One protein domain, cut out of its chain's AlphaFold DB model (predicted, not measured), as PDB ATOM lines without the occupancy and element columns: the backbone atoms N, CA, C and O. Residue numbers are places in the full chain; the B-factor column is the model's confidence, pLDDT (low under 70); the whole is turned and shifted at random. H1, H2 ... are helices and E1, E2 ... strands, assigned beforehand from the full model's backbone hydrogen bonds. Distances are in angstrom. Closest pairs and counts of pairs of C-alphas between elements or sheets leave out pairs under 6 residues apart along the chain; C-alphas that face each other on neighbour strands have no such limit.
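This is residues 156 to 204 of the 367 residues of an uncharacterized protein of Teratosphaeria nubilosa (UniProt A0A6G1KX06). Two strand hairpins, E1 with E2 and E3 with E4, join side by side into one strongly twisted sheet, tied by a short parallel pairing of E1 with the last part of E4. The stretch from E2 to E3 runs past one end of the sheet and holds the small helix H1, which is off the sheet. The printed part has 49 residues, with four named strands and one named helix in the order E1 E2 H1 E3 E4; the sheet, E2 E1 E4 E3, is mixed and the class is mostly strand. It is compact, with a radius of gyration of the C-alphas of 10.4 A and spans of 30 by 21 by 16 A.

E1, residues 156 to 159, and E2, residues 167 to 171, form an antiparallel hairpin, with N 158 and O 168 at 2.8 A. H1, residues 177 to 180, is not on the sheet; it is too short for an O i to N i+4 pair, and its one O i to N i+3 pair is within hydrogen-bond range. E3, residues 185 to 189, and E4, residues 192 to 198, form the second antiparallel hairpin, with N 187 and O 194 at 2.9 A. E4 is staggered: residues 192 to 196 pair with E3, and 197 to 198 with E1, in parallel, with N 197 and O 157 at 2.9 A. E2, H1 and E3 make a split strand-helix-strand unit, two strands of one sheet that are not neighbours, with a helix between them along the chain and E1 and E4 between them in the sheet; its crossover is right-handed.

E1 begins at C-alpha 156 (17.810, 56.370, -37.220) and is 9.9 A long; E2 is 13.6 A, H1 4.9 A and E3 11.9 A. E4, 15.4 A, ends at C-alpha 198 (11.335, 48.368, -40.041).

The C-alphas farthest apart, of Pro 177 and His 191, are 30.7 A apart. The printed part has no cut and no long link. Mean pLDDT of the printed part is 76.0; it is under 70 at residues 162 to 165, 177 to 181, 183 and 190.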
ATOM      1  N   ILE A 156      18.858  57.348 -37.448       82.31
ATOM      2  CA  ILE A 156      17.810  56.370 -37.220       82.31
ATOM      3  C   ILE A 156      18.365  54.986 -37.513       82.31
ATOM      4  O   ILE A 156      19.075  54.775 -38.500       82.31
ATOM      5  N   THR A 157      18.036  54.056 -36.627       84.75
ATOM      6  CA  THR A 157      18.336  52.642 -36.800       84.75
ATOM      7  C   THR A 157      17.310  52.047 -37.751       84.75
ATOM      8  O   THR A 157      16.108  52.171 -37.515       84.75
ATOM      9  N   VAL A 158      17.765  51.409 -38.825       83.62
ATOM     10  CA  VAL A 158      16.902  50.778 -39.828       83.62
ATOM     11  C   VAL A 158      17.163  49.281 -39.870       83.62
ATOM     12  O   VAL A 158      18.313  48.843 -39.962       83.62
ATOM     13  N   VAL A 159      16.080  48.504 -39.831       83.88
ATOM     14  CA  VAL A 159      16.093  47.047 -39.981       83.88
ATOM     15  C   VAL A 159      15.309  46.698 -41.237       83.88
ATOM     16  O   VAL A 159      14.143  47.047 -41.389       83.88
ATOM     17  N   VAL A 160      15.977  46.031 -42.168       80.25
ATOM     18  CA  VAL A 160      15.462  45.785 -43.525       80.25
ATOM     19  C   VAL A 160      14.794  44.412 -43.633       80.25
ATOM     20  O   VAL A 160      13.881  44.210 -44.419       80.25
ATOM     21  N   ASP A 161      15.217  43.465 -42.803       73.56
ATOM     22  CA  ASP A 161      14.618  42.138 -42.719       73.56
ATOM     23  C   ASP A 161      14.844  41.593 -41.308       73.56
ATOM     24  O   ASP A 161      15.987  41.545 -40.837       73.56
ATOM     25  N   ALA A 162      13.759  41.181 -40.648       62.03
ATOM     26  CA  ALA A 162      13.783  40.625 -39.300       62.03
ATOM     27  C   ALA A 162      14.645  39.354 -39.206       62.03
ATOM     28  O   ALA A 162      15.194  39.063 -38.143       62.03
ATOM     29  N   GLN A 163      14.812  38.617 -40.311       66.94
ATOM     30  CA  GLN A 163      15.650  37.416 -40.368       66.94
ATOM     31  C   GLN A 163      17.133  37.737 -40.587       66.94
ATOM     32  O   GLN A 163      18.001  36.978 -40.157       66.94
ATOM     33  N   SER A 164      17.442  38.863 -41.232       63.59
ATOM     34  CA  SER A 164      18.806  39.199 -41.660       63.59
ATOM     35  C   SER A 164      19.742  39.662 -40.545       63.59
ATOM     36  O   SER A 164      20.943  39.800 -40.786       63.59
ATOM     37  N   GLN A 165      19.197  39.978 -39.364       68.44
ATOM     38  CA  GLN A 165      19.900  40.595 -38.227       68.44
ATOM     39  C   GLN A 165      20.747  41.833 -38.585       68.44
ATOM     40  O   GLN A 165      21.603  42.256 -37.810       68.44
ATOM     41  N   SER A 166      20.534  42.414 -39.767       77.69
ATOM     42  CA  SER A 166      21.359  43.488 -40.303       77.69
ATOM     43  C   SER A 166      20.796  44.825 -39.845       77.69
ATOM     44  O   SER A 166      19.659  45.174 -40.167       77.69
ATOM     45  N   ILE A 167      21.608  45.556 -39.088       81.88
ATOM     46  CA  ILE A 167      21.260  46.851 -38.512       81.88
ATOM     47  C   ILE A 167      22.043  47.927 -39.256       81.88
ATOM     48  O   ILE A 167      23.262  47.828 -39.403       81.88
ATOM     49  N   PHE A 168      21.336  48.953 -39.718       84.50
ATOM     50  CA  PHE A 168      21.931  50.093 -40.405       84.50
ATOM     51  C   PHE A 168      21.674  51.375 -39.626       84.50
ATOM     52  O   PHE A 168      20.570  51.588 -39.128       84.50
ATOM     53  N   GLU A 169      22.668  52.254 -39.582       83.38
ATOM     54  CA  GLU A 169      22.523  53.603 -39.043       83.38
ATOM     55  C   GLU A 169      22.496  54.602 -40.192       83.38
ATOM     56  O   GLU A 169      23.401  54.636 -41.028       83.38
ATOM     57  N   LEU A 170      21.448  55.423 -40.253       81.88
ATOM     58  CA  LEU A 170      21.267  56.388 -41.333       81.88
ATOM     59  C   LEU A 170      20.944  57.777 -40.800       81.88
ATOM     60  O   LEU A 170      20.123  57.904 -39.895       81.88
ATOM     61  N   PRO A 171      21.505  58.840 -41.393       80.75
ATOM     62  CA  PRO A 171      21.013  60.192 -41.175       80.75
ATOM     63  C   PRO A 171      19.518  60.303 -41.501       80.75
ATOM     64  O   PRO A 171      19.112  60.009 -42.627       80.75
ATOM     65  N   LYS A 172      18.701  60.804 -40.565       79.69
ATOM     66  CA  LYS A 172      17.254  60.996 -40.791       79.69
ATOM     67  C   LYS A 172      16.952  61.856 -42.017       79.69
ATOM     68  O   LYS A 172      15.968  61.608 -42.704       79.69
ATOM     69  N   CYS A 173      17.824  62.813 -42.343       78.62
ATOM     70  CA  CYS A 173      17.673  63.692 -43.505       78.62
ATOM     71  C   CYS A 173      17.658  62.967 -44.862       78.62
ATOM     72  O   CYS A 173      17.254  63.570 -45.850       78.62
ATOM     73  N   LEU A 174      18.083  61.699 -44.918       77.00
ATOM     74  CA  LEU A 174      18.035  60.871 -46.125       77.00
ATOM     75  C   LEU A 174      16.698  60.151 -46.322       77.00
ATOM     76  O   LEU A 174      16.462  59.582 -47.386       77.00
ATOM     77  N   LEU A 175      15.836  60.149 -45.311       78.06
ATOM     78  CA  LEU A 175      14.498  59.588 -45.404       78.06
ATOM     79  C   LEU A 175      13.500  60.696 -45.712       78.06
ATOM     80  O   LEU A 175      13.667  61.832 -45.260       78.06
ATOM     81  N   SER A 176      12.449  60.372 -46.462       72.31
ATOM     82  CA  SER A 176      11.368  61.327 -46.683       72.31
ATOM     83  C   SER A 176      10.644  61.645 -45.366       72.31
ATOM     84  O   SER A 176      10.649  60.818 -44.450       72.31
ATOM     85  N   PRO A 177       9.988  62.814 -45.244       67.00
ATOM     86  CA  PRO A 177       9.240  63.178 -44.036       67.00
ATOM     87  C   PRO A 177       8.220  62.109 -43.620       67.00
ATOM     88  O   PRO A 177       8.000  61.897 -42.431       67.00
ATOM     89  N   THR A 178       7.651  61.388 -44.591       64.62
ATOM     90  CA  THR A 178       6.738  60.259 -44.372       64.62
ATOM     91  C   THR A 178       7.411  59.124 -43.601       64.62
ATOM     92  O   THR A 178       6.856  58.634 -42.626       64.62
ATOM     93  N   HIS A 179       8.633  58.753 -43.990       66.81
ATOM     94  CA  HIS A 179       9.406  57.693 -43.340       66.81
ATOM     95  C   HIS A 179      10.036  58.162 -42.022       66.81
ATOM     96  O   HIS A 179      10.208  57.370 -41.105       66.81
ATOM     97  N   GLN A 180      10.346  59.456 -41.896       64.00
ATOM     98  CA  GLN A 180      10.765  60.049 -40.621       64.00
ATOM     99  C   GLN A 180       9.630  60.069 -39.587       64.00
ATOM    100  O   GLN A 180       9.901  59.991 -38.392       64.00
ATOM    101  N   SER A 181       8.381  60.193 -40.046       60.47
ATOM    102  CA  SER A 181       7.179  60.223 -39.198       60.47
ATOM    103  C   SER A 181       6.581  58.836 -38.955       60.47
ATOM    104  O   SER A 181       5.611  58.723 -38.207       60.47
ATOM    105  N   GLN A 182       7.114  57.795 -39.604       72.25
ATOM    106  CA  GLN A 182       6.687  56.421 -39.374       72.25
ATOM    107  C   GLN A 182       7.032  56.029 -37.935       72.25
ATOM    108  O   GLN A 182       8.137  56.288 -37.452       72.25
ATOM    109  N   GLU A 183       6.059  55.432 -37.248       67.75
ATOM    110  CA  GLU A 183       6.227  54.984 -35.872       67.75
ATOM    111  C   GLU A 183       7.346  53.938 -35.816       67.75
ATOM    112  O   GLU A 183       7.368  52.986 -36.597       67.75
ATOM    113  N   GLN A 184       8.325  54.169 -34.942       76.62
ATOM    114  CA  GLN A 184       9.440  53.246 -34.785       76.62
ATOM    115  C   GLN A 184       8.956  52.009 -34.039       76.62
ATOM    116  O   GLN A 184       8.344  52.102 -32.975       76.62
ATOM    117  N   GLU A 185       9.270  50.843 -34.582       77.88
ATOM    118  CA  GLU A 185       8.910  49.569 -33.985       77.88
ATOM    119  C   GLU A 185      10.022  49.125 -33.034       77.88
ATOM    120  O   GLU A 185      11.215  49.291 -33.309       77.88
ATOM    121  N   THR A 186       9.643  48.554 -31.890       76.50
ATOM    122  CA  THR A 186      10.610  47.897 -31.004       76.50
ATOM    123  C   THR A 186      10.697  46.432 -31.400       76.50
ATOM    124  O   THR A 186       9.771  45.663 -31.153       76.50
ATOM    125  N   LEU A 187      11.809  46.051 -32.027       72.38
ATOM    126  CA  LEU A 187      12.073  44.683 -32.458       72.38
ATOM    127  C   LEU A 187      13.044  43.992 -31.502       72.38
ATOM    128  O   LEU A 187      14.010  44.594 -31.029       72.38
ATOM    129  N   THR A 188      12.810  42.704 -31.248       71.56
ATOM    130  CA  THR A 188      13.733  41.860 -30.480       71.56
ATOM    131  C   THR A 188      14.712  41.186 -31.433       71.56
ATOM    132  O   THR A 188      14.370  40.216 -32.107       71.56
ATOM    133  N   LEU A 189      15.943  41.682 -31.470       70.31
ATOM    134  CA  LEU A 189      17.048  41.130 -32.251       70.31
ATOM    135  C   LEU A 189      18.100  40.583 -31.284       70.31
ATOM    136  O   LEU A 189      18.593  41.317 -30.434       70.31
ATOM    137  N   ASN A 190      18.440  39.294 -31.380       66.12
ATOM    138  CA  ASN A 190      19.469  38.652 -30.543       66.12
ATOM    139  C   ASN A 190      19.323  38.939 -29.033       66.12
ATOM    140  O   ASN A 190      20.287  39.295 -28.365       66.12
ATOM    141  N   HIS A 191      18.101  38.808 -28.502       71.75
ATOM    142  CA  HIS A 191      17.761  39.096 -27.096       71.75
ATOM    143  C   HIS A 191      17.927  40.565 -26.663       71.75
ATOM    144  O   HIS A 191      17.808  40.868 -25.478       71.75
ATOM    145  N   THR A 192      18.141  41.484 -27.607       73.69
ATOM    146  CA  THR A 192      18.160  42.932 -27.372       73.69
ATOM    147  C   THR A 192      16.937  43.590 -27.999       73.69
ATOM    148  O   THR A 192      16.531  43.243 -29.108       73.69
ATOM    149  N   LEU A 193      16.322  44.521 -27.268       77.44
ATOM    150  CA  LEU A 193      15.222  45.339 -27.772       77.44
ATOM    151  C   LEU A 193      15.811  46.555 -28.481       77.44
ATOM    152  O   LEU A 193      16.548  47.331 -27.871       77.44
ATOM    153  N   ILE A 194      15.490  46.708 -29.760       77.81
ATOM    154  CA  ILE A 194      15.981  47.796 -30.600       77.81
ATOM    155  C   ILE A 194      14.779  48.550 -31.153       77.81
ATOM    156  O   ILE A 194      13.942  47.977 -31.845       77.81
ATOM    157  N   THR A 195      14.709  49.847 -30.865       80.31
ATOM    158  CA  THR A 195      13.745  50.755 -31.490       80.31
ATOM    159  C   THR A 195      14.284  51.166 -32.858       80.31
ATOM    160  O   THR A 195      15.373  51.732 -32.957       80.31
ATOM    161  N   CYS A 196      13.570  50.818 -33.926       81.69
ATOM    162  CA  CYS A 196      14.053  50.986 -35.293       81.69
ATOM    163  C   CYS A 196      12.920  51.232 -36.293       81.69
ATOM    164  O   CYS A 196      11.749  50.968 -36.032       81.69
ATOM    165  N   LEU A 197      13.287  51.738 -37.468       83.12
ATOM    166  CA  LEU A 197      12.413  51.761 -38.632       83.12
ATOM    167  C   LEU A 197      12.503  50.407 -39.341       83.12
ATOM    168  O   LEU A 197      13.567  50.049 -39.852       83.12
ATOM    169  N   TYR A 198      11.398  49.667 -39.377       82.06
ATOM    170  CA  TYR A 198      11.335  48.368 -40.041       82.06
ATOM    171  C   TYR A 198      10.853  48.497 -41.494       82.06
ATOM    172  O   TYR A 198       9.821  49.111 -41.770       82.06
ATOM    173  N   LEU A 199      11.607  47.919 -42.436       82.69
ATOM    174  CA  LEU A 199      11.368  48.012 -43.882       82.69
ATOM    175  C   LEU A 199      11.240  46.620 -44.538       82.69
ATOM    176  O   LEU A 199      12.110  46.235 -45.317       82.69
ATOM    177  N   PRO A 200      10.140  45.877 -44.304       77.19
ATOM    178  CA  PRO A 200      10.019  44.446 -44.632       77.19
ATOM    179  C   PRO A 200      10.099  44.088 -46.122       77.19
ATOM    180  O   PRO A 200      10.319  42.932 -46.472       77.19
ATOM    181  N   ASN A 201       9.861  45.051 -47.013       81.69
ATOM    182  CA  ASN A 201       9.777  44.814 -48.458       81.69
ATOM    183  C   ASN A 201      11.087  45.116 -49.198       81.69
ATOM    184  O   ASN A 201      11.130  45.041 -50.427       81.69
ATOM    185  N   ILE A 202      12.137  45.493 -48.470       84.81
ATOM    186  CA  ILE A 202      13.426  45.866 -49.043       84.81
ATOM    187  C   ILE A 202      14.418  44.736 -48.777       84.81
ATOM    188  O   ILE A 202      14.393  44.100 -47.732       84.81
ATOM    189  N   THR A 203      15.299  44.451 -49.735       86.00
ATOM    190  CA  THR A 203      16.349  43.451 -49.524       86.00
ATOM    191  C   THR A 203      17.581  44.085 -48.888       86.00
ATOM    192  O   THR A 203      17.934  45.232 -49.176       86.00
ATOM    193  N   VAL A 204      18.318  43.309 -48.090       86.44
ATOM    194  CA  VAL A 204      19.609  43.736 -47.518       86.44
ATOM    195  C   VAL A 204      20.586  44.175 -48.618       86.44
ATOM    196  O   VAL A 204      21.336  45.132 -48.446       86.44
TER     197      VAL A 204